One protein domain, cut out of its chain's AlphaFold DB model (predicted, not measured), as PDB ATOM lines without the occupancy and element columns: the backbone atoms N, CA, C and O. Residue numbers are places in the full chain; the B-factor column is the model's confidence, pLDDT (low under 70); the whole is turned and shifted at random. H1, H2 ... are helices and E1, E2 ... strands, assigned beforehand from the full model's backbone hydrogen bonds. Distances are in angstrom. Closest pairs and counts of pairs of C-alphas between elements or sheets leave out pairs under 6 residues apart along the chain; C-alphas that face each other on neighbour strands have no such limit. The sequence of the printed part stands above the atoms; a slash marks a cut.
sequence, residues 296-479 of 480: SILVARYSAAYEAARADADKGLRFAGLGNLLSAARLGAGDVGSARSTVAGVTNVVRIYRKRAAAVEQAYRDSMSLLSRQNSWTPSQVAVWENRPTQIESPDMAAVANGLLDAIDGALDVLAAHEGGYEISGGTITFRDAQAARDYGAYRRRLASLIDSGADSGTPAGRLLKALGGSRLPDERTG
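This is residues 296 to 479 of the 480 residues of an uncharacterized protein of Gemmatimonadales bacterium (UniProt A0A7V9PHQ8). A small sheet, E1 E2 E3, ends a long rod of helices, with H5 over one of its faces. H2 runs along most of the rod, H1 side by side with it; H4 packs between H2 and H5, H6 lies near the middle, and H3 packs on H1 toward the other end. The printed part has 184 residues, mostly helix, with elements in the order H1 H2 H3 H4 E1 E2 H5 H6 E3; the sheet is mixed. The whole is loose, radius of gyration of the C-alphas 21.0 A, spanning 74 by 26 by 22 A.

E2, residues 428 to 431, forms an antiparallel hairpin with E1, residues 422 to 425, with N 423 and O 430 2.9 A apart. E2 is parallel to E3, residues 475 to 478, with N 429 and O 475 2.8 A apart. H5, residues 434 to 452, is on the sheet at a height of 9.6 A, making two layers, a helix on one face of a sheet. E2, H5, H6 (residues 460 to 468) and E3 form a strand-helix-strand unit, parallel neighbour strands with helices between; its crossover is right-handed. H4, residues 395 to 417, touches H5 at a shallow tilt of 22 degrees, closest at C-alphas 411 and 440, 5.3 A. Of H2, residues 336 to 374, residues 336 to 347 alone touch H4, closest at C-alphas 336 and 416, 6.2 A. H1, residues 296 to 319, forms a helical hairpin with H2 at 10 degrees, closest at C-alphas 317 and 346, 5.8 A. H3, residues 379 to 386, touches H1, closest at C-alphas 385 and 299, 6.4 A. Every O i to N i+4 pair is within hydrogen-bond range except in H2, 34 of 35.

H1, 34.7 A long, begins at C-alpha 296 (198.688, 71.562, 72.999); H2, 56.8 A, ends at C-alpha 374 (198.856, 85.260, 80.854). E3 ends at C-alpha 478 (191.463, 69.045, 13.311).

The C-alphas farthest apart, of Ser 376 and Gly 479, are 74.2 A apart. The printed part has no cut; H1 to H2 is a long link. Residues 455 to 457 and 469 have pLDDT under 70.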
ATOM      1  N   SER A 296     199.248  72.716  73.717       95.06
ATOM      2  CA  SER A 296     198.688  71.562  72.999       95.06
ATOM      3  C   SER A 296     197.193  71.715  72.695       95.06
ATOM      4  O   SER A 296     196.764  71.397  71.585       95.06
ATOM      5  N   ILE A 297     196.399  72.273  73.619       95.50
ATOM      6  CA  ILE A 297     194.984  72.595  73.368       95.50
ATOM      7  C   ILE A 297     194.868  73.702  72.308       95.50
ATOM      8  O   ILE A 297     193.983  73.632  71.452       95.50
ATOM      9  N   LEU A 298     195.766  74.694  72.308       96.31
ATOM     10  CA  LEU A 298     195.782  75.741  71.283       96.31
ATOM     11  C   LEU A 298     196.116  75.174  69.888       96.31
ATOM     12  O   LEU A 298     195.418  75.504  68.930       96.31
ATOM     13  N   VAL A 299     197.100  74.270  69.766       97.38
ATOM     14  CA  VAL A 299     197.440  73.571  68.503       97.38
ATOM     15  C   VAL A 299     196.295  72.673  68.008       97.38
ATOM     16  O   VAL A 299     196.010  72.637  66.805       97.38
ATOM     17  N   ALA A 300     195.591  71.985  68.913       96.44
ATOM     18  CA  ALA A 300     194.424  71.176  68.557       96.44
ATOM     19  C   ALA A 300     193.276  72.044  68.006       96.44
ATOM     20  O   ALA A 300     192.718  71.747  66.948       96.44
ATOM     21  N   ARG A 301     192.969  73.166  68.676       97.00
ATOM     22  CA  ARG A 301     191.945  74.130  68.235       97.00
ATOM     23  C   ARG A 301     192.320  74.822  66.915       97.00
ATOM     24  O   ARG A 301     191.461  74.972  66.050       97.00
ATOM     25  N   TYR A 302     193.597  75.165  66.726       97.31
ATOM     26  CA  TYR A 302     194.149  75.695  65.472       97.31
ATOM     27  C   TYR A 302     193.905  74.734  64.300       97.31
ATOM     28  O   TYR A 302     193.317  75.121  63.290       97.31
ATOM     29  N   SER A 303     194.269  73.459  64.467       96.06
ATOM     30  CA  SER A 303     194.049  72.423  63.449       96.06
ATOM     31  C   SER A 303     192.558  72.245  63.126       96.06
ATOM     32  O   SER A 303     192.182  72.216  61.956       96.06
ATOM     33  N   ALA A 304     191.690  72.221  64.144       95.94
ATOM     34  CA  ALA A 304     190.240  72.124  63.955       95.94
ATOM     35  C   ALA A 304     189.644  73.334  63.204       95.94
ATOM     36  O   ALA A 304     188.760  73.165  62.364       95.94
ATOM     37  N   ALA A 305     190.145  74.551  63.449       96.38
ATOM     38  CA  ALA A 305     189.716  75.753  62.732       96.38
ATOM     39  C   ALA A 305     190.103  75.718  61.239       96.38
ATOM     40  O   ALA A 305     189.329  76.174  60.391       96.38
ATOM     41  N   TYR A 306     191.260  75.135  60.908       95.38
ATOM     42  CA  TYR A 306     191.672  74.897  59.523       95.38
ATOM     43  C   TYR A 306     190.862  73.792  58.840       95.38
ATOM     44  O   TYR A 306     190.430  73.992  57.707       95.38
ATOM     45  N   GLU A 307     190.581  72.670  59.509       93.75
ATOM     46  CA  GLU A 307     189.713  71.629  58.935       93.75
ATOM     47  C   GLU A 307     188.278  72.127  58.713       93.75
ATOM     48  O   GLU A 307     187.691  71.840  57.673       93.75
ATOM     49  N   ALA A 308     187.740  72.976  59.595       94.06
ATOM     50  CA  ALA A 308     186.464  73.650  59.347       94.06
ATOM     51  C   ALA A 308     186.517  74.554  58.097       94.06
ATOM     52  O   ALA A 308     185.610  74.523  57.267       94.06
ATOM     53  N   ALA A 309     187.595  75.329  57.916       93.56
ATOM     54  CA  ALA A 309     187.779  76.149  56.716       93.56
ATOM     55  C   ALA A 309     187.924  75.301  55.435       93.56
ATOM     56  O   ALA A 309     187.392  75.683  54.392       93.56
ATOM     57  N   ARG A 310     188.597  74.143  55.511       92.31
ATOM     58  CA  ARG A 310     188.744  73.178  54.405       92.31
ATOM     59  C   ARG A 310     187.413  72.523  54.047       92.31
ATOM     60  O   ARG A 310     187.056  72.510  52.875       92.31
ATOM     61  N   ALA A 311     186.652  72.061  55.036       92.25
ATOM     62  CA  ALA A 311     185.337  71.462  54.827       92.25
ATOM     63  C   ALA A 311     184.338  72.451  54.200       92.25
ATOM     64  O   ALA A 311     183.540  72.065  53.347       92.25
ATOM     65  N   ASP A 312     184.390  73.731  54.574       91.19
ATOM     66  CA  ASP A 312     183.550  74.765  53.960       91.19
ATOM     67  C   ASP A 312     183.992  75.102  52.523       91.19
ATOM     68  O   ASP A 312     183.144  75.326  51.658       91.19
ATOM     69  N   ALA A 313     185.295  75.046  52.225       92.50
ATOM     70  CA  ALA A 313     185.790  75.132  50.852       92.50
ATOM     71  C   ALA A 313     185.357  73.919  50.007       92.50
ATOM     72  O   ALA A 313     184.851  74.110  48.904       92.50
ATOM     73  N   ASP A 314     185.458  72.689  50.527       90.50
ATOM     74  CA  ASP A 314     184.997  71.473  49.837       90.50
ATOM     75  C   ASP A 314     183.504  71.561  49.468       90.50
ATOM     76  O   ASP A 314     183.120  71.205  48.352       90.50
ATOM     77  N   LYS A 315     182.656  72.061  50.384       91.06
ATOM     78  CA  LYS A 315     181.231  72.328  50.118       91.06
ATOM     79  C   LYS A 315     181.069  73.329  48.973       91.06
ATOM     80  O   LYS A 315     180.330  73.047  48.034       91.06
ATOM     81  N   GLY A 316     181.787  74.454  49.021       92.44
ATOM     82  CA  GLY A 316     181.745  75.488  47.984       92.44
ATOM     83  C   GLY A 316     182.180  74.983  46.605       92.44
ATOM     84  O   GLY A 316     181.503  75.250  45.618       92.44
ATOM     85  N   LEU A 317     183.258  74.194  46.528       93.31
ATOM     86  CA  LEU A 317     183.747  73.603  45.274       93.31
ATOM     87  C   LEU A 317     182.749  72.595  44.679       93.31
ATOM     88  O   LEU A 317     182.556  72.559  43.462       93.31
ATOM     89  N   ARG A 318     182.081  71.800  45.528       92.12
ATOM     90  CA  ARG A 318     181.002  70.890  45.106       92.12
ATOM     91  C   ARG A 318     179.770  71.656  44.630       92.12
ATOM     92  O   ARG A 318     179.245  71.329  43.572       92.12
ATOM     93  N   PHE A 319     179.341  72.679  45.372       91.38
ATOM     94  CA  PHE A 319     178.183  73.513  45.038       91.38
ATOM     95  C   PHE A 319     178.382  74.295  43.734       91.38
ATOM     96  O   PHE A 319     177.469  74.362  42.919       91.38
ATOM     97  N   ALA A 320     179.593  74.809  43.492       92.81
ATOM     98  CA  ALA A 320     179.953  75.435  42.222       92.81
ATOM     99  C   ALA A 320     179.903  74.454  41.031       92.81
ATOM    100  O   ALA A 320     179.800  74.899  39.898       92.81
ATOM    101  N   GLY A 321     179.948  73.135  41.265       93.12
ATOM    102  CA  GLY A 321     179.848  72.113  40.218       93.12
ATOM    103  C   GLY A 321     181.185  71.618  39.656       93.12
ATOM    104  O   GLY A 321     181.186  70.958  38.616       93.12
ATOM    105  N   LEU A 322     182.311  71.883  40.339       93.69
ATOM    106  CA  LEU A 322     183.679  71.634  39.849       93.69
ATOM    107  C   LEU A 322     183.896  70.242  39.231       93.69
ATOM    108  O   LEU A 322     184.524  70.137  38.183       93.69
ATOM    109  N   GLY A 323     183.365  69.175  39.839       91.81
ATOM    110  CA  GLY A 323     183.571  67.805  39.343       91.81
ATOM    111  C   GLY A 323     183.051  67.571  37.915       91.81
ATOM    112  O   GLY A 323     183.654  66.813  37.159       91.81
ATOM    113  N   ASN A 324     181.987  68.277  37.519       92.00
ATOM    114  CA  ASN A 324     181.354  68.150  36.200       92.00
ATOM    115  C   ASN A 324     181.810  69.229  35.199       92.00
ATOM    116  O   ASN A 324     181.361  69.216  34.052       92.00
ATOM    117  N   LEU A 325     182.682  70.156  35.612       94.81
ATOM    118  CA  LEU A 325     183.092  71.337  34.842       94.81
ATOM    119  C   LEU A 325     183.662  70.996  33.456       94.81
ATOM    120  O   LEU A 325     183.315  71.644  32.476       94.81
ATOM    121  N   LEU A 326     184.501  69.961  33.376       94.88
ATOM    122  CA  LEU A 326     185.171  69.531  32.141       94.88
ATOM    123  C   LEU A 326     184.469  68.337  31.466       94.88
ATOM    124  O   LEU A 326     185.059  67.652  30.634       94.88
ATOM    125  N   SER A 327     183.213  68.056  31.830       93.31
ATOM    126  CA  SER A 327     182.423  67.002  31.183       93.31
ATOM    127  C   SER A 327     182.001  67.413  29.769       93.31
ATOM    128  O   SER A 327     181.697  68.578  29.522       93.31
ATOM    129  N   ALA A 328     181.916  66.453  28.841       92.62
ATOM    130  CA  ALA A 328     181.581  66.720  27.436       92.62
ATOM    131  C   ALA A 328     180.273  67.518  27.248       92.62
ATOM    132  O   ALA A 328     180.198  68.350  26.351       92.62
ATOM    133  N   ALA A 329     179.282  67.325  28.127       92.88
ATOM    134  CA  ALA A 329     178.045  68.108  28.131       92.88
ATOM    135  C   ALA A 329     178.291  69.602  28.426       92.88
ATOM    136  O   ALA A 329     177.754  70.455  27.732       92.88
ATOM    137  N   ARG A 330     179.150  69.930  29.403       94.38
ATOM    138  CA  ARG A 330     179.491  71.320  29.772       94.38
ATOM    139  C   ARG A 330     180.433  72.023  28.795       94.38
ATOM    140  O   ARG A 330     180.573  73.239  28.854       94.38
ATOM    141  N   LEU A 331     181.070  71.262  27.911       95.88
ATOM    142  CA  LEU A 331     181.942  71.776  26.858       95.88
ATOM    143  C   LEU A 331     181.211  71.916  25.509       95.88
ATOM    144  O   LEU A 331     181.802  72.409  24.551       95.88
ATOM    145  N   GLY A 332     179.944  71.500  25.408       94.06
ATOM    146  CA  GLY A 332     179.136  71.652  24.197       94.06
ATOM    147  C   GLY A 332     178.814  73.116  23.872       94.06
ATOM    148  O   GLY A 332     178.725  73.959  24.766       94.06
ATOM    149  N   ALA A 333     178.614  73.412  22.584       83.94
ATOM    150  CA  ALA A 333     178.112  74.712  22.137       83.94
ATOM    151  C   ALA A 333     176.765  75.020  22.823       83.94
ATOM    152  O   ALA A 333     175.877  74.167  22.849       83.94
ATOM    153  N   GLY A 334     176.635  76.210  23.412       90.50
ATOM    154  CA  GLY A 334     175.543  76.623  24.298       90.50
ATOM    155  C   GLY A 334     175.842  76.504  25.803       90.50
ATOM    156  O   GLY A 334     175.317  77.292  26.587       90.50
ATOM    157  N   ASP A 335     176.706  75.576  26.234       95.50
ATOM    158  CA  ASP A 335     176.947  75.286  27.662       95.50
ATOM    159  C   ASP A 335     178.234  75.941  28.218       95.50
ATOM    160  O   ASP A 335     178.360  76.161  29.429       95.50
ATOM    161  N   VAL A 336     179.166  76.349  27.344       95.94
ATOM    162  CA  VAL A 336     180.479  76.924  27.714       95.94
ATOM    163  C   VAL A 336     180.356  78.151  28.634       95.94
ATOM    164  O   VAL A 336     181.131  78.306  29.580       95.94
ATOM    165  N   GLY A 337     179.345  79.004  28.433       94.94
ATOM    166  CA  GLY A 337     179.067  80.144  29.320       94.94
ATOM    167  C   GLY A 337     178.726  79.730  30.762       94.94
ATOM    168  O   GLY A 337     179.144  80.382  31.726       94.94
ATOM    169  N   SER A 338     178.031  78.600  30.934       94.69
ATOM    170  CA  SER A 338     177.762  77.999  32.248       94.69
ATOM    171  C   SER A 338     179.030  77.402  32.870       94.69
ATOM    172  O   SER A 338     179.254  77.552  34.076       94.69
ATOM    173  N   ALA A 339     179.906  76.805  32.054       95.88
ATOM    174  CA  ALA A 339     181.212  76.320  32.498       95.88
ATOM    175  C   ALA A 339     182.111  77.470  33.006       95.88
ATOM    176  O   ALA A 339     182.629  77.391  34.119       95.88
ATOM    177  N   ARG A 340     182.224  78.592  32.278       96.75
ATOM    178  CA  ARG A 340     183.004  79.765  32.737       96.75
ATOM    179  C   ARG A 340     182.422  80.407  33.998       96.75
ATOM    180  O   ARG A 340     183.163  80.767  34.912       96.75
ATOM    181  N   SER A 341     181.093  80.451  34.108       94.88
ATOM    182  CA  SER A 341     180.410  80.890  35.338       94.88
ATOM    183  C   SER A 341     180.780  80.013  36.545       94.88
ATOM    184  O   SER A 341     181.002  80.520  37.645       94.88
ATOM    185  N   THR A 342     180.923  78.700  36.329       95.19
ATOM    186  CA  THR A 342     181.430  77.762  37.343       95.19
ATOM    187  C   THR A 342     182.889  78.046  37.712       95.19
ATOM    188  O   THR A 342     183.204  78.062  38.902       95.19
ATOM    189  N   VAL A 343     183.777  78.331  36.745       96.38
ATOM    190  CA  VAL A 343     185.179  78.706  37.038       96.38
ATOM    191  C   VAL A 343     185.239  79.943  37.931       96.38
ATOM    192  O   VAL A 343     185.921  79.921  38.955       96.38
ATOM    193  N   ALA A 344     184.478  80.994  37.614       95.38
ATOM    194  CA  ALA A 344     184.417  82.201  38.439       95.38
ATOM    195  C   ALA A 344     183.950  81.901  39.880       95.38
ATOM    196  O   ALA A 344     184.532  82.407  40.846       95.38
ATOM    197  N   GLY A 345     182.956  81.017  40.040       93.81
ATOM    198  CA  GLY A 345     182.507  80.516  41.342       93.81
ATOM    199  C   GLY A 345     183.598  79.759  42.111       93.81
ATOM    200  O   GLY A 345     183.832  80.037  43.288       93.81
ATOM    201  N   VAL A 346     184.321  78.857  41.444       95.19
ATOM    202  CA  VAL A 346     185.443  78.092  42.018       95.19
ATOM    203  C   VAL A 346     186.583  79.017  42.460       95.19
ATOM    204  O   VAL A 346     187.029  78.937  43.607       95.19
ATOM    205  N   THR A 347     187.001  79.955  41.606       95.25
ATOM    206  CA  THR A 347     188.016  80.974  41.922       95.25
ATOM    207  C   THR A 347     187.605  81.813  43.135       95.25
ATOM    208  O   THR A 347     188.425  82.091  44.017       95.25
ATOM    209  N   ASN A 348     186.320  82.165  43.249       94.19
ATOM    210  CA  ASN A 348     185.794  82.864  44.417       94.19
ATOM    211  C   ASN A 348     185.880  82.019  45.705       94.19
ATOM    212  O   ASN A 348     186.308  82.539  46.736       94.19
ATOM    213  N   VAL A 349     185.549  80.723  45.656       94.06
ATOM    214  CA  VAL A 349     185.669  79.805  46.808       94.06
ATOM    215  C   VAL A 349     187.124  79.680  47.275       94.06
ATOM    216  O   VAL A 349     187.395  79.820  48.469       94.06
ATOM    217  N   VAL A 350     188.079  79.508  46.354       94.31
ATOM    218  CA  VAL A 350     189.522  79.444  46.671       94.31
ATOM    219  C   VAL A 350     190.006  80.746  47.323       94.31
ATOM    220  O   VAL A 350     190.700  80.724  48.343       94.31
ATOM    221  N   ARG A 351     189.583  81.901  46.794       95.62
ATOM    222  CA  ARG A 351     189.878  83.229  47.360       95.62
ATOM    223  C   ARG A 351     189.315  83.399  48.778       95.62
ATOM    224  O   ARG A 351     190.009  83.921  49.654       95.62
ATOM    225  N   ILE A 352     188.083  82.946  49.021       94.00
ATOM    226  CA  ILE A 352     187.435  82.987  50.343       94.00
ATOM    227  C   ILE A 352     188.165  82.070  51.335       94.00
ATOM    228  O   ILE A 352     188.456  82.507  52.452       94.00
ATOM    229  N   TYR A 353     188.537  80.849  50.925       94.19
ATOM    230  CA  TYR A 353     189.348  79.944  51.746       94.19
ATOM    231  C   TYR A 353     190.662  80.606  52.175       94.19
ATOM    232  O   TYR A 353     190.952  80.659  53.368       94.19
ATOM    233  N   ARG A 354     191.433  81.165  51.230       95.25
ATOM    234  CA  ARG A 354     192.730  81.801  51.525       95.25
ATOM    235  C   ARG A 354     192.593  82.960  52.511       95.25
ATOM    236  O   ARG A 354     193.373  83.049  53.458       95.25
ATOM    237  N   LYS A 355     191.560  83.800  52.357       96.12
ATOM    238  CA  LYS A 355     191.254  84.879  53.314       96.12
ATOM    239  C   LYS A 355     190.937  84.330  54.712       96.12
ATOM    240  O   LYS A 355     191.409  84.887  55.701       96.12
ATOM    241  N   ARG A 356     190.165  83.242  54.809       95.56
ATOM    242  CA  ARG A 356     189.820  82.599  56.090       95.56
ATOM    243  C   ARG A 356     191.023  81.914  56.741       95.56
ATOM    244  O   ARG A 356     191.206  82.077  57.940       95.56
ATOM    245  N   ALA A 357     191.865  81.229  55.969       94.88
ATOM    246  CA  ALA A 357     193.117  80.635  56.442       94.88
ATOM    247  C   ALA A 357     194.047  81.694  57.063       94.88
ATOM    248  O   ALA A 357     194.462  81.551  58.209       94.88
ATOM    249  N   ALA A 358     194.285  82.809  56.361       95.69
ATOM    250  CA  ALA A 358     195.088  83.916  56.884       95.69
ATOM    251  C   ALA A 358     194.498  84.535  58.170       95.69
ATOM    252  O   ALA A 358     195.241  84.858  59.097       95.69
ATOM    253  N   ALA A 359     193.167  84.657  58.258       95.50
ATOM    254  CA  ALA A 359     192.489  85.146  59.459       95.50
ATOM    255  C   ALA A 359     192.599  84.172  60.650       95.50
ATOM    256  O   ALA A 359     192.817  84.618  61.776       95.50
ATOM    257  N   VAL A 360     192.499  82.856  60.411       96.38
ATOM    258  CA  VAL A 360     192.737  81.826  61.439       96.38
ATOM    259  C   VAL A 360     194.190  81.877  61.910       96.38
ATOM    260  O   VAL A 360     194.425  81.900  63.114       96.38
ATOM    261  N   GLU A 361     195.166  81.969  61.002       96.94
ATOM    262  CA  GLU A 361     196.576  82.090  61.389       96.94
ATOM    263  C   GLU A 361     196.811  83.290  62.308       96.94
ATOM    264  O   GLU A 361     197.427  83.152  63.365       96.94
ATOM    265  N   GLN A 362     196.291  84.459  61.928       97.19
ATOM    266  CA  GLN A 362     196.488  85.682  62.692       97.19
ATOM    267  C   GLN A 362     195.857  85.586  64.086       97.19
ATOM    268  O   GLN A 362     196.570  85.716  65.079       97.19
ATOM    269  N   ALA A 363     194.568  85.239  64.167       96.50
ATOM    270  CA  ALA A 363     193.851  85.130  65.437       96.50
ATOM    271  C   ALA A 363     194.515  84.146  66.418       96.50
ATOM    272  O   ALA A 363     194.510  84.374  67.629       96.50
ATOM    273  N   TYR A 364     195.124  83.066  65.917       97.88
ATOM    274  CA  TYR A 364     195.833  82.100  66.755       97.88
ATOM    275  C   TYR A 364     197.259  82.530  67.140       97.88
ATOM    276  O   TYR A 364     197.682  82.230  68.257       97.88
ATOM    277  N   ARG A 365     197.985  83.277  66.293       97.38
ATOM    278  CA  ARG A 365     199.258  83.917  66.690       97.38
ATOM    279  C   ARG A 365     199.043  84.955  67.794       97.38
ATOM    280  O   ARG A 365     199.793  84.972  68.773       97.38
ATOM    281  N   ASP A 366     197.981  85.747  67.678       97.19
ATOM    282  CA  ASP A 366     197.583  86.726  68.693       97.19
ATOM    283  C   ASP A 366     197.139  86.021  69.987       97.19
ATOM    284  O   ASP A 366     197.579  86.385  71.080       97.19
ATOM    285  N   SER A 367     196.368  84.931  69.868       96.69
ATOM    286  CA  SER A 367     195.967  84.091  71.008       96.69
ATOM    287  C   SER A 367     197.163  83.468  71.733       96.69
ATOM    288  O   SER A 367     197.193  83.490  72.961       96.69
ATOM    289  N   MET A 368     198.173  82.951  71.018       97.50
ATOM    290  CA  MET A 368     199.407  82.464  71.653       97.50
ATOM    291  C   MET A 368     200.133  83.596  72.382       97.50
ATOM    292  O   MET A 368     200.514  83.436  73.541       97.50
ATOM    293  N   SER A 369     200.278  84.754  71.738       96.75
ATOM    294  CA  SER A 369     200.967  85.919  72.305       96.75
ATOM    295  C   SER A 369     200.252  86.502  73.532       96.75
ATOM    296  O   SER A 369     200.871  87.201  74.333       96.75
ATOM    297  N   LEU A 370     198.954  86.240  73.708       97.12
ATOM    298  CA  LEU A 370     198.212  86.548  74.932       97.12
ATOM    299  C   LEU A 370     198.380  85.440  75.985       97.12
ATOM    300  O   LEU A 370     198.812  85.716  77.103       97.12
ATOM    301  N   LEU A 371     198.090  84.187  75.620       96.19
ATOM    302  CA  LEU A 371     198.065  83.045  76.541       96.19
ATOM    303  C   LEU A 371     199.442  82.698  77.120       96.19
ATOM    304  O   LEU A 371     199.513  82.302  78.279       96.19
ATOM    305  N   SER A 372     200.521  82.873  76.355       96.94
ATOM    306  CA  SER A 372     201.894  82.652  76.832       96.94
ATOM    307  C   SER A 372     202.283  83.613  77.955       96.94
ATOM    308  O   SER A 372     202.861  83.182  78.950       96.94
ATOM    309  N   ARG A 373     201.900  84.894  77.840       96.62
ATOM    310  CA  ARG A 373     202.096  85.911  78.885       96.62
ATOM    311  C   ARG A 373     201.144  85.719  80.066       96.62
ATOM    312  O   ARG A 373     201.575  85.836  81.204       96.62
ATOM    313  N   GLN A 374     199.872  85.413  79.807       95.94
ATOM    314  CA  GLN A 374     198.856  85.260  80.854       95.94
ATOM    315  C   GLN A 374     199.084  84.026  81.740       95.94
ATOM    316  O   GLN A 374     198.850  84.087  82.941       95.94
ATOM    317  N   ASN A 375     199.529  82.912  81.151       95.56
ATOM    318  CA  ASN A 375     199.708  81.634  81.845       95.56
ATOM    319  C   ASN A 375     201.191  81.292  82.089       95.56
ATOM    320  O   ASN A 375     201.504  80.129  82.332       95.56
ATOM    321  N   SER A 376     202.098  82.273  81.964       95.62
ATOM    322  CA  SER A 376     203.553  82.129  82.151       95.62
ATOM    323  C   SER A 376     204.146  80.883  81.473       95.62
ATOM    324  O   SER A 376     204.831  80.084  82.115       95.62
ATOM    325  N   TRP A 377     203.845  80.683  80.184       96.12
ATOM    326  CA  TRP A 377     204.229  79.462  79.468       96.12
ATOM    327  C   TRP A 377     205.744  79.242  79.473       96.12
ATOM    328  O   TRP A 377     206.529  80.150  79.197       96.12
ATOM    329  N   THR A 378     206.159  77.999  79.719       97.00
ATOM    330  CA  THR A 378     207.572  77.615  79.650       97.00
ATOM    331  C   THR A 378     208.095  77.688  78.208       97.00
ATOM    332  O   THR A 378     207.321  77.500  77.263       97.00
ATOM    333  N   PRO A 379     209.418  77.838  77.989       97.75
ATOM    334  CA  PRO A 379     210.001  77.756  76.648       97.75
ATOM    335  C   PRO A 379     209.642  76.458  75.906       97.75
ATOM    336  O   PRO A 379     209.433  76.476  74.699       97.75
ATOM    337  N   SER A 380     209.479  75.340  76.624       97.25
ATOM    338  CA  SER A 380     209.008  74.073  76.050       97.25
ATOM    339  C   SER A 380     207.540  74.105  75.601       97.25
ATOM    340  O   SER A 380     207.206  73.495  74.589       97.25
ATOM    341  N   GLN A 381     206.660  74.837  76.291       96.50
ATOM    342  CA  GLN A 381     205.270  75.041  75.863       96.50
ATOM    343  C   GLN A 381     205.182  75.988  74.659       96.50
ATOM    344  O   GLN A 381     204.420  75.721  73.732       96.50
ATOM    345  N   VAL A 382     205.999  77.047  74.621       97.25
ATOM    346  CA  VAL A 382     206.117  77.926  73.444       97.25
ATOM    347  C   VAL A 382     206.636  77.137  72.235       97.25
ATOM    348  O   VAL A 382     206.013  77.173  71.176       97.25
ATOM    349  N   ALA A 383     207.669  76.307  72.412       97.69
ATOM    350  CA  ALA A 383     208.205  75.452  71.353       97.69
ATOM    351  C   ALA A 383     207.172  74.454  70.786       97.69
ATOM    352  O   ALA A 383     207.207  74.166  69.590       97.69
ATOM    353  N   VAL A 384     206.221  73.952  71.587       97.44
ATOM    354  CA  VAL A 384     205.103  73.115  71.088       97.44
ATOM    355  C   VAL A 384     204.186  73.891  70.135       97.44
ATOM    356  O   VAL A 384     203.662  73.313  69.185       97.44
ATOM    357  N   TRP A 385     204.000  75.197  70.351       96.94
ATOM    358  CA  TRP A 385     203.259  76.049  69.420       96.94
ATOM    359  C   TRP A 385     204.083  76.413  68.179       96.94
ATOM    360  O   TRP A 385     203.557  76.404  67.064       96.94
ATOM    361  N   GLU A 386     205.363  76.745  68.345       96.94
ATOM    362  CA  GLU A 386     206.236  77.169  67.244       96.94
ATOM    363  C   GLU A 386     206.512  76.039  66.248       96.94
ATOM    364  O   GLU A 386     206.430  76.268  65.045       96.94
ATOM    365  N   ASN A 387     206.710  74.807  66.729       97.56
ATOM    366  CA  ASN A 387     206.914  73.617  65.893       97.56
ATOM    367  C   ASN A 387     205.605  73.007  65.336       97.56
ATOM    368  O   ASN A 387     205.612  71.878  64.841       97.56
ATOM    369  N   ARG A 388     204.464  73.711  65.405       96.50
ATOM    370  CA  ARG A 388     203.212  73.238  64.783       96.50
ATOM    371  C   ARG A 388     203.349  73.226  63.246       96.50
ATOM    372  O   ARG A 388     203.894  74.178  62.686       96.50
ATOM    373  N   PRO A 389     202.783  72.239  62.528       94.38
ATOM    374  CA  PRO A 389     202.690  72.302  61.071       94.38
ATOM    375  C   PRO A 389     201.871  73.519  60.621       94.38
ATOM    376  O   PRO A 389     200.722  73.685  61.040       94.38
ATOM    377  N   THR A 390     202.430  74.365  59.754       92.44
ATOM    378  CA  THR A 390     201.702  75.501  59.172       92.44
ATOM    379  C   THR A 390     200.648  75.006  58.190       92.44
ATOM    380  O   THR A 390     200.976  74.356  57.201       92.44
ATOM    381  N   GLN A 391     199.382  75.336  58.440       93.12
ATOM    382  CA  GLN A 391     198.247  74.857  57.637       93.12
ATOM    383  C   GLN A 391     197.877  75.794  56.460       93.12
ATOM    384  O   GLN A 391     196.953  75.490  55.692       93.12
ATOM    385  N   ILE A 392     198.600  76.913  56.313       92.31
ATOM    386  CA  ILE A 392     198.562  77.825  55.157       92.31
ATOM    387  C   ILE A 392     199.031  77.096  53.883       92.31
ATOM    388  O   ILE A 392     199.976  76.315  53.909       92.31
ATOM    389  N   GLU A 393     198.378  77.380  52.754       91.88
ATOM    390  CA  GLU A 393     198.823  76.949  51.421       91.88
ATOM    391  C   GLU A 393     200.117  77.688  51.030       91.88
ATOM    392  O   GLU A 393     200.146  78.919  51.063       91.88
ATOM    393  N   SER A 394     201.185  76.960  50.678       92.44
ATOM    394  CA  SER A 394     202.462  77.582  50.292       92.44
ATOM    395  C   SER A 394     202.315  78.435  49.021       92.44
ATOM    396  O   SER A 394     201.423  78.163  48.211       92.44
ATOM    397  N   PRO A 395     203.182  79.445  48.799       92.56
ATOM    398  CA  PRO A 395     203.125  80.283  47.600       92.56
ATOM    399  C   PRO A 395     203.140  79.474  46.296       92.56
ATOM    400  O   PRO A 395     202.384  79.784  45.379       92.56
ATOM    401  N   ASP A 396     203.930  78.399  46.247       91.00
ATOM    402  CA  ASP A 396     204.061  77.534  45.070       91.00
ATOM    403  C   ASP A 396     202.768  76.757  44.794       91.00
ATOM    404  O   ASP A 396     202.253  76.785  43.677       91.00
ATOM    405  N   MET A 397     202.165  76.143  45.821       89.81
ATOM    406  CA  MET A 397     200.869  75.470  45.667       89.81
ATOM    407  C   MET A 397     199.758  76.466  45.325       89.81
ATOM    408  O   MET A 397     198.877  76.164  44.518       89.81
ATOM    409  N   ALA A 398     199.818  77.681  45.878       92.25
ATOM    410  CA  ALA A 398     198.875  78.734  45.544       92.25
ATOM    411  C   ALA A 398     198.990  79.170  44.072       92.25
ATOM    412  O   ALA A 398     197.962  79.405  43.427       92.25
ATOM    413  N   ALA A 399     200.213  79.219  43.530       92.81
ATOM    414  CA  ALA A 399     200.488  79.482  42.120       92.81
ATOM    415  C   ALA A 399     200.038  78.327  41.207       92.81
ATOM    416  O   ALA A 399     199.427  78.596  40.172       92.81
ATOM    417  N   VAL A 400     200.241  77.061  41.603       91.62
ATOM    418  CA  VAL A 400     199.715  75.884  40.880       91.62
ATOM    419  C   VAL A 400     198.186  75.941  40.792       91.62
ATOM    420  O   VAL A 400     197.639  75.815  39.699       91.62
ATOM    421  N   ALA A 401     197.490  76.217  41.901       92.19
ATOM    422  CA  ALA A 401     196.033  76.375  41.905       92.19
ATOM    423  C   ALA A 401     195.541  77.525  41.010       92.19
ATOM    424  O   ALA A 401     194.532  77.366  40.328       92.19
ATOM    425  N   ASN A 402     196.241  78.665  40.991       94.62
ATOM    426  CA  ASN A 402     195.893  79.776  40.100       94.62
ATOM    427  C   ASN A 402     196.087  79.369  38.635       94.62
ATOM    428  O   ASN A 402     195.142  79.416  37.857       94.62
ATOM    429  N   GLY A 403     197.276  78.868  38.283       94.62
ATOM    430  CA  GLY A 403     197.602  78.460  36.918       94.62
ATOM    431  C   GLY A 403     196.699  77.351  36.373       94.62
ATOM    432  O   GLY A 403     196.496  77.283  35.161       94.62
ATOM    433  N   LEU A 404     196.146  76.506  37.250       94.38
ATOM    434  CA  LEU A 404     195.155  75.485  36.916       94.38
ATOM    435  C   LEU A 404     193.816  76.118  36.508       94.38
ATOM    436  O   LEU A 404     193.236  75.725  35.501       94.38
ATOM    437  N   LEU A 405     193.347  77.117  37.261       95.19
ATOM    438  CA  LEU A 405     192.117  77.856  36.963       95.19
ATOM    439  C   LEU A 405     192.281  78.726  35.708       95.19
ATOM    440  O   LEU A 405     191.402  78.707  34.848       95.19
ATOM    441  N   ASP A 406     193.434  79.385  35.548       96.62
ATOM    442  CA  ASP A 406     193.795  80.142  34.341       96.62
ATOM    443  C   ASP A 406     193.811  79.242  33.091       96.62
ATOM    444  O   ASP A 406     193.362  79.642  32.018       96.62
ATOM    445  N   ALA A 407     194.334  78.014  33.211       96.44
ATOM    446  CA  ALA A 407     194.375  77.056  32.107       96.44
ATOM    447  C   ALA A 407     192.981  76.515  31.744       96.44
ATOM    448  O   ALA A 407     192.741  76.217  30.574       96.44
ATOM    449  N   ILE A 408     192.064  76.412  32.713       96.44
ATOM    450  CA  ILE A 408     190.671  76.035  32.450       96.44
ATOM    451  C   ILE A 408     189.914  77.188  31.784       96.44
ATOM    452  O   ILE A 408     189.288  76.953  30.753       96.44
ATOM    453  N   ASP A 409     189.975  78.416  32.312       97.44
ATOM    454  CA  ASP A 409     189.261  79.534  31.677       97.44
ATOM    455  C   ASP A 409     189.809  79.823  30.276       97.44
ATOM    456  O   ASP A 409     189.021  79.998  29.356       97.44
ATOM    457  N   GLY A 410     191.130  79.748  30.067       97.94
ATOM    458  CA  GLY A 410     191.734  79.872  28.738       97.94
ATOM    459  C   GLY A 410     191.274  78.793  27.746       97.94
ATOM    460  O   GLY A 410     191.005  79.103  26.586       97.94
ATOM    461  N   ALA A 411     191.102  77.542  28.190       97.81
ATOM    462  CA  ALA A 411     190.518  76.494  27.350       97.81
ATOM    463  C   ALA A 411     189.045  76.785  27.006       97.81
ATOM    464  O   ALA A 411     188.641  76.615  25.856       97.81
ATOM    465  N   LEU A 412     188.251  77.248  27.977       97.50
ATOM    466  CA  LEU A 412     186.842  77.607  27.774       97.50
ATOM    467  C   LEU A 412     186.667  78.886  26.936       97.50
ATOM    468  O   LEU A 412     185.681  79.000  26.214       97.50
ATOM    469  N   ASP A 413     187.607  79.828  26.990       97.94
ATOM    470  CA  ASP A 413     187.636  81.039  26.161       97.94
ATOM    471  C   ASP A 413     187.846  80.681  24.682       97.94
ATOM    472  O   ASP A 413     187.091  81.142  23.827       97.94
ATOM    473  N   VAL A 414     188.764  79.747  24.385       98.19
ATOM    474  CA  VAL A 414     188.944  79.199  23.025       98.19
ATOM    475  C   VAL A 414     187.678  78.497  22.524       98.19
ATOM    476  O   VAL A 414     187.328  78.668  21.356       98.19
ATOM    477  N   LEU A 415     186.963  77.746  23.374       97.56
ATOM    478  CA  LEU A 415     185.678  77.139  22.990       97.56
ATOM    479  C   LEU A 415     184.598  78.200  22.734       97.56
ATOM    480  O   LEU A 415     183.920  78.138  21.712       97.56
ATOM    481  N   ALA A 416     184.465  79.196  23.614       97.00
ATOM    482  CA  ALA A 416     183.481  80.271  23.472       97.00
ATOM    483  C   ALA A 416     183.715  81.116  22.205       97.00
ATOM    484  O   ALA A 416     182.765  81.465  21.512       97.00
ATOM    485  N   ALA A 417     184.977  81.391  21.859       97.50
ATOM    486  CA  ALA A 417     185.347  82.102  20.636       97.50
ATOM    487  C   ALA A 417     185.040  81.318  19.340       97.50
ATOM    488  O   ALA A 417     184.991  81.913  18.265       97.50
ATOM    489  N   HIS A 418     184.820  80.001  19.434       97.06
ATOM    490  CA  HIS A 418     184.571  79.104  18.302       97.06
ATOM    491  C   HIS A 418     183.258  78.321  18.459       97.06
ATOM    492  O   HIS A 418     183.155  77.179  18.008       97.06
ATOM    493  N   GLU A 419     182.246  78.915  19.097       96.44
ATOM    494  CA  GLU A 419     180.944  78.282  19.317       96.44
ATOM    495  C   GLU A 419     180.308  77.790  17.999       96.44
ATOM    496  O   GLU A 419     180.255  78.498  16.995       96.44
ATOM    497  N   GLY A 420     179.888  76.519  17.968       95.69
ATOM    498  CA  GLY A 420     179.404  75.849  16.751       95.69
ATOM    499  C   GLY A 420     180.481  75.538  15.694       95.69
ATOM    500  O   GLY A 420     180.169  74.934  14.666       95.69
ATOM    501  N   GLY A 421     181.741  75.919  15.935       96.56
ATOM    502  CA  GLY A 421     182.930  75.632  15.123       96.56
ATOM    503  C   GLY A 421     183.692  74.363  15.527       96.56
ATOM    504  O   GLY A 421     184.721  74.056  14.922       96.56
ATOM    505  N   TYR A 422     183.197  73.615  16.514       97.62
ATOM    506  CA  TYR A 422     183.747  72.336  16.971       97.62
ATOM    507  C   TYR A 422     182.637  71.325  17.298       97.62
ATOM    508  O   TYR A 422     181.478  71.693  17.487       97.62
ATOM    509  N   GLU A 423     183.003  70.048  17.386       96.56
ATOM    510  CA  GLU A 423     182.129  68.933  17.765       96.56
ATOM    511  C   GLU A 423     182.833  68.041  18.800       96.56
ATOM    512  O   GLU A 423     184.035  67.800  18.687       96.56
ATOM    513  N   ILE A 424     182.108  67.539  19.807       96.25
ATOM    514  CA  ILE A 424     182.655  66.655  20.850       96.25
ATOM    515  C   ILE A 424     182.003  65.276  20.738       96.25
ATOM    516  O   ILE A 424     180.794  65.142  20.903       96.25
ATOM    517  N   SER A 425     182.810  64.239  20.506       95.31
ATOM    518  CA  SER A 425     182.344  62.857  20.366       95.31
ATOM    519  C   SER A 425     183.393  61.866  20.873       95.31
ATOM    520  O   SER A 425     184.588  62.029  20.636       95.31
ATOM    521  N   GLY A 426     182.967  60.845  21.625       92.31
ATOM    522  CA  GLY A 426     183.851  59.778  22.117       92.31
ATOM    523  C   GLY A 426     185.039  60.241  22.980       92.31
ATOM    524  O   GLY A 426     186.083  59.596  22.962       92.31
ATOM    525  N   GLY A 427     184.927  61.375  23.684       92.88
ATOM    526  CA  GLY A 427     186.040  61.974  24.443       92.88
ATOM    527  C   GLY A 427     187.086  62.703  23.584       92.88
ATOM    528  O   GLY A 427     188.095  63.164  24.107       92.88
ATOM    529  N   THR A 428     186.840  62.834  22.280       95.69
ATOM    530  CA  THR A 428     187.607  63.661  21.337       95.69
ATOM    531  C   THR A 428     186.834  64.952  21.056       95.69
ATOM    532  O   THR A 428     185.604  64.929  20.992       95.69
ATOM    533  N   ILE A 429     187.536  66.068  20.857       96.75
ATOM    534  CA  ILE A 429     186.980  67.319  20.330       96.75
ATOM    535  C   ILE A 429     187.597  67.624  18.961       96.75
ATOM    536  O   ILE A 429     188.814  67.729  18.820       96.75
ATOM    537  N   THR A 430     186.753  67.766  17.944       97.50
ATOM    538  CA  THR A 430     187.167  68.057  16.568       97.50
ATOM    539  C   THR A 430     186.831  69.505  16.236       97.50
ATOM    540  O   THR A 430     185.658  69.874  16.210       97.50
ATOM    541  N   PHE A 431     187.842  70.328  15.963       97.56
ATOM    542  CA  PHE A 431     187.665  71.723  15.546       97.56
ATOM    543  C   PHE A 431     187.665  71.851  14.019       97.56
ATOM    544  O   PHE A 431     188.439  71.175  13.336       97.56
ATOM    545  N   ARG A 432     186.848  72.768  13.483       97.38
ATOM    546  CA  ARG A 432     186.908  73.188  12.070       97.38
ATOM    547  C   ARG A 432     188.085  74.123  11.787       97.38
ATOM    548  O   ARG A 432     188.607  74.110  10.680       97.38
ATOM    549  N   ASP A 433     188.503  74.914  12.775       97.12
ATOM    550  CA  ASP A 433     189.722  75.718  12.688       97.12
ATOM    551  C   ASP A 433     190.925  74.988  13.309       97.12
ATOM    552  O   ASP A 433     190.887  74.486  14.435       97.12
ATOM    553  N   ALA A 434     192.027  74.974  12.563       96.75
ATOM    554  CA  ALA A 434     193.285  74.396  12.995       96.75
ATOM    555  C   ALA A 434     194.050  75.277  13.999       96.75
ATOM    556  O   ALA A 434     194.918  74.747  14.693       96.75
ATOM    557  N   GLN A 435     193.777  76.586  14.095       97.44
ATOM    558  CA  GLN A 435     194.378  77.437  15.129       97.44
ATOM    559  C   GLN A 435     193.714  77.206  16.495       97.44
ATOM    560  O   GLN A 435     194.422  76.868  17.443       97.44
ATOM    561  N   ALA A 436     192.381  77.224  16.571       97.06
ATOM    562  CA  ALA A 436     191.608  76.860  17.759       97.06
ATOM    563  C   ALA A 436     192.037  75.503  18.350       97.06
ATOM    564  O   ALA A 436     192.281  75.399  19.552       97.06
ATOM    565  N   ALA A 437     192.235  74.486  17.499       97.62
ATOM    566  CA  ALA A 437     192.754  73.181  17.919       97.62
ATOM    567  C   ALA A 437     194.141  73.267  18.586       97.62
ATOM    568  O   ALA A 437     194.379  72.623  19.613       97.62
ATOM    569  N   ARG A 438     195.066  74.062  18.026       97.62
ATOM    570  CA  ARG A 438     196.419  74.248  18.583       97.62
ATOM    571  C   ARG A 438     196.379  74.932  19.946       97.62
ATOM    572  O   ARG A 438     197.074  74.473  20.856       97.62
ATOM    573  N   ASP A 439     195.562  75.972  20.081       97.81
ATOM    574  CA  ASP A 439     195.487  76.802  21.286       97.81
ATOM    575  C   ASP A 439     194.777  76.070  22.432       97.81
ATOM    576  O   ASP A 439     195.332  75.957  23.527       97.81
ATOM    577  N   TYR A 440     193.625  75.446  22.166       97.94
ATOM    578  CA  TYR A 440     192.968  74.540  23.117       97.94
ATOM    579  C   TYR A 440     193.916  73.409  23.555       97.94
ATOM    580  O   TYR A 440     194.066  73.132  24.748       97.94
ATOM    581  N   GLY A 441     194.639  72.803  22.607       96.88
ATOM    582  CA  GLY A 441     195.627  71.768  22.902       96.88
ATOM    583  C   GLY A 441     196.787  72.253  23.777       96.88
ATOM    584  O   GLY A 441     197.313  71.492  24.594       96.88
ATOM    585  N   ALA A 442     197.193  73.519  23.643       97.25
ATOM    586  CA  ALA A 442     198.210  74.124  24.496       97.25
ATOM    587  C   ALA A 442     197.709  74.268  25.942       97.25
ATOM    588  O   ALA A 442     198.430  73.886  26.870       97.25
ATOM    589  N   TYR A 443     196.459  74.703  26.139       97.44
ATOM    590  CA  TYR A 443     195.826  74.712  27.460       97.44
ATOM    591  C   TYR A 443     195.673  73.297  28.040       97.44
ATOM    592  O   TYR A 443     196.044  73.094  29.196       97.44
ATOM    593  N   ARG A 444     195.257  72.293  27.250       96.31
ATOM    594  CA  ARG A 444     195.195  70.878  27.684       96.31
ATOM    595  C   ARG A 444     196.556  70.369  28.182       96.31
ATOM    596  O   ARG A 444     196.628  69.760  29.249       96.31
ATOM    597  N   ARG A 445     197.645  70.650  27.454       95.75
ATOM    598  CA  ARG A 445     199.017  70.273  27.858       95.75
ATOM    599  C   ARG A 445     199.484  71.012  29.118       95.75
ATOM    600  O   ARG A 445     200.074  70.386  29.996       95.75
ATOM    601  N   ARG A 446     199.184  72.312  29.246       95.69
ATOM    602  CA  ARG A 446     199.463  73.097  30.465       95.69
ATOM    603  C   ARG A 446     198.698  72.544  31.671       95.69
ATOM    604  O   ARG A 446     199.287  72.410  32.739       95.69
ATOM    605  N   LEU A 447     197.427  72.183  31.493       93.94
ATOM    606  CA  LEU A 447     196.582  71.594  32.532       93.94
ATOM    607  C   LEU A 447     197.161  70.263  33.035       93.94
ATOM    608  O   LEU A 447     197.311  70.093  34.240       93.94
ATOM    609  N   ALA A 448     197.552  69.361  32.129       92.12
ATOM    610  CA  ALA A 448     198.198  68.095  32.489       92.12
ATOM    611  C   ALA A 448     199.483  68.319  33.309       92.12
ATOM    612  O   ALA A 448     199.599  67.802  34.416       92.12
ATOM    613  N   SER A 449     200.383  69.193  32.841       92.31
ATOM    614  CA  SER A 449     201.626  69.517  33.557       92.31
ATOM    615  C   SER A 449     201.410  70.146  34.943       92.31
ATOM    616  O   SER A 449     202.299  70.055  35.789       92.31
ATOM    617  N   LEU A 450     200.274  70.812  35.178       91.88
ATOM    618  CA  LEU A 450     199.894  71.356  36.488       91.88
ATOM    619  C   LEU A 450     199.255  70.299  37.399       91.88
ATOM    620  O   LEU A 450     199.386  70.385  38.617       91.88
ATOM    621  N   ILE A 451     198.581  69.301  36.824       89.38
ATOM    622  CA  ILE A 451     198.057  68.150  37.567       89.38
ATOM    623  C   ILE A 451     199.209  67.280  38.070       89.38
ATOM    624  O   ILE A 451     199.274  66.984  39.264       89.38
ATOM    625  N   ASP A 452     200.151  66.955  37.185       88.25
ATOM    626  CA  ASP A 452     201.316  66.128  37.508       88.25
ATOM    627  C   ASP A 452     202.243  66.795  38.548       88.25
ATOM    628  O   ASP A 452     202.940  66.102  39.284       88.25
ATOM    629  N   SER A 453     202.237  68.132  38.662       86.69
ATOM    630  CA  SER A 453     203.107  68.874  39.590       86.69
ATOM    631  C   SER A 453     202.562  69.061  41.014       86.69
ATOM    632  O   SER A 453     203.322  69.478  41.887       86.69
ATOM    633  N   GLY A 454     201.278  68.776  41.277       76.94
ATOM    634  CA  GLY A 454     200.627  69.132  42.552       76.94
ATOM    635  C   GLY A 454     199.828  68.028  43.259       76.94
ATOM    636  O   GLY A 454     199.182  68.309  44.277       76.94
ATOM    637  N   ALA A 455     199.846  66.801  42.727       63.66
ATOM    638  CA  ALA A 455     198.918  65.716  43.073       63.66
ATOM    639  C   ALA A 455     198.852  65.334  44.569       63.66
ATOM    640  O   ALA A 455     197.765  65.049  45.074       63.66
ATOM    641  N   ASP A 456     199.977  65.367  45.292       65.88
ATOM    642  CA  ASP A 456     200.105  64.755  46.630       65.88
ATOM    643  C   ASP A 456     199.783  65.686  47.817       65.88
ATOM    644  O   ASP A 456     199.956  65.320  48.982       65.88
ATOM    645  N   SER A 457     199.321  66.914  47.567       64.31
ATOM    646  CA  SER A 457     199.158  67.917  48.630       64.31
ATOM    647  C   SER A 457     197.750  67.931  49.261       64.31
ATOM    648  O   SER A 457     196.732  67.978  48.577       64.31
ATOM    649  N   GLY A 458     197.652  68.007  50.594       70.38
ATOM    650  CA  GLY A 458     196.364  68.165  51.310       70.38
ATOM    651  C   GLY A 458     195.691  69.549  51.171       70.38
ATOM    652  O   GLY A 458     194.708  69.844  51.860       70.38
ATOM    653  N   THR A 459     196.254  70.407  50.317       77.31
ATOM    654  CA  THR A 459     195.942  71.833  50.126       77.31
ATOM    655  C   THR A 459     194.687  72.050  49.266       77.31
ATOM    656  O   THR A 459     194.206  71.102  48.641       77.31
ATOM    657  N   PRO A 460     194.141  73.281  49.173       71.38
ATOM    658  CA  PRO A 460     193.152  73.620  48.148       71.38
ATOM    659  C   PRO A 460     193.611  73.248  46.738       71.38
ATOM    660  O   PRO A 460     192.825  72.647  46.013       71.38
ATOM    661  N   ALA A 461     194.869  73.515  46.371       74.62
ATOM    662  CA  ALA A 461     195.437  73.083  45.095       74.62
ATOM    663  C   ALA A 461     195.290  71.568  44.866       74.62
ATOM    664  O   ALA A 461     194.650  71.154  43.902       74.62
ATOM    665  N   GLY A 462     195.775  70.728  45.785       80.56
ATOM    666  CA  GLY A 462     195.636  69.270  45.671       80.56
ATOM    667  C   GLY A 462     194.182  68.777  45.725       80.56
ATOM    668  O   GLY A 462     193.844  67.762  45.119       80.56
ATOM    669  N   ARG A 463     193.273  69.522  46.367       78.25
ATOM    670  CA  ARG A 463     191.823  69.246  46.365       78.25
ATOM    671  C   ARG A 463     191.154  69.609  45.035       78.25
ATOM    672  O   ARG A 463     190.331  68.826  44.564       78.25
ATOM    673  N   LEU A 464     191.533  70.724  44.399       80.19
ATOM    674  CA  LEU A 464     191.144  71.048  43.019       80.19
ATOM    675  C   LEU A 464     191.635  69.948  42.073       80.19
ATOM    676  O   LEU A 464     190.849  69.408  41.302       80.19
ATOM    677  N   LEU A 465     192.907  69.560  42.195       80.00
ATOM    678  CA  LEU A 465     193.525  68.500  41.400       80.00
ATOM    679  C   LEU A 465     192.848  67.141  41.599       80.00
ATOM    680  O   LEU A 465     192.567  66.454  40.624       80.00
ATOM    681  N   LYS A 466     192.484  66.776  42.831       84.06
ATOM    682  CA  LYS A 466     191.723  65.552  43.116       84.06
ATOM    683  C   LYS A 466     190.293  65.592  42.564       84.06
ATOM    684  O   LYS A 466     189.781  64.555  42.153       84.06
ATOM    685  N   ALA A 467     189.652  66.762  42.541       82.44
ATOM    686  CA  ALA A 467     188.322  66.942  41.955       82.44
ATOM    687  C   ALA A 467     188.341  66.952  40.412       82.44
ATOM    688  O   ALA A 467     187.388  66.489  39.793       82.44
ATOM    689  N   LEU A 468     189.423  67.447  39.804       79.81
ATOM    690  CA  LEU A 468     189.623  67.527  38.352       79.81
ATOM    691  C   LEU A 468     190.325  66.291  37.763       79.81
ATOM    692  O   LEU A 468     190.232  66.057  36.564       79.81
ATOM    693  N   GLY A 469     190.991  65.466  38.574       69.12
ATOM    694  CA  GLY A 469     191.766  64.307  38.113       69.12
ATOM    695  C   GLY A 469     190.936  63.206  37.440       69.12
ATOM    696  O   GLY A 469     191.468  62.454  36.625       69.12
ATOM    697  N   GLY A 470     189.631  63.138  37.732       73.31
ATOM    698  CA  GLY A 470     188.670  62.296  37.006       73.31
ATOM    699  C   GLY A 470     188.101  62.934  35.729       73.31
ATOM    700  O   GLY A 470     187.461  62.247  34.939       73.31
ATOM    701  N   SER A 471     188.347  64.227  35.513       78.31
ATOM    702  CA  SER A 471     187.657  65.078  34.539       78.31
ATOM    703  C   SER A 471     188.669  65.720  33.585       78.31
ATOM    704  O   SER A 471     188.977  66.905  33.676       78.31
ATOM    705  N   ARG A 472     189.224  64.917  32.670       87.31
ATOM    706  CA  ARG A 472     190.181  65.391  31.656       87.31
ATOM    707  C   ARG A 472     189.464  66.133  30.524       87.31
ATOM    708  O   ARG A 472     188.414  65.692  30.067       87.31
ATOM    709  N   LEU A 473     190.074  67.219  30.043       91.00
ATOM    710  CA  LEU A 473     189.677  67.881  28.797       91.00
ATOM    711  C   LEU A 473     189.730  66.878  27.619       91.00
ATOM    712  O   LEU A 473     190.745  66.185  27.500       91.00
ATOM    713  N   PRO A 474     188.699  66.814  26.749       91.75
ATOM    714  CA  PRO A 474     188.702  66.009  25.526       91.75
ATOM    715  C   PRO A 474     189.931  66.237  24.637       91.75
ATOM    716  O   PRO A 474     190.455  67.352  24.575       91.75
ATOM    717  N   ASP A 475     190.359  65.203  23.913       93.81
ATOM    718  CA  ASP A 475     191.550  65.243  23.053       93.81
ATOM    719  C   ASP A 475     191.296  66.006  21.743       93.81
ATOM    720  O   ASP A 475     190.343  65.684  21.032       93.81
ATOM    721  N   GLU A 476     192.149  66.975  21.377       93.38
ATOM    722  CA  GLU A 476     191.963  67.726  20.128       93.38
ATOM    723  C   GLU A 476     192.238  66.917  18.850       93.38
ATOM    724  O   GLU A 476     193.220  66.177  18.738       93.38
ATOM    725  N   ARG A 477     191.402  67.149  17.834       91.00
ATOM    726  CA  ARG A 477     191.662  66.857  16.421       91.00
ATOM    727  C   ARG A 477     191.258  68.047  15.552       91.00
ATOM    728  O   ARG A 477     190.364  68.817  15.895       91.00
ATOM    729  N   THR A 478     191.903  68.171  14.402       89.19
ATOM    730  CA  THR A 478     191.463  69.045  13.311       89.19
ATOM    731  C   THR A 478     190.547  68.261  12.380       89.19
ATOM    732  O   THR A 478     190.882  67.131  12.020       89.19
ATOM    733  N   GLY A 479     189.427  68.853  11.963       84.50
ATOM    734  CA  GLY A 479     188.669  68.352  10.817       84.50
ATOM    735  C   GLY A 479     189.534  68.366   9.550       84.50
ATOM    736  O   GLY A 479     190.353  69.269   9.377       84.50
TER     737      GLY A 479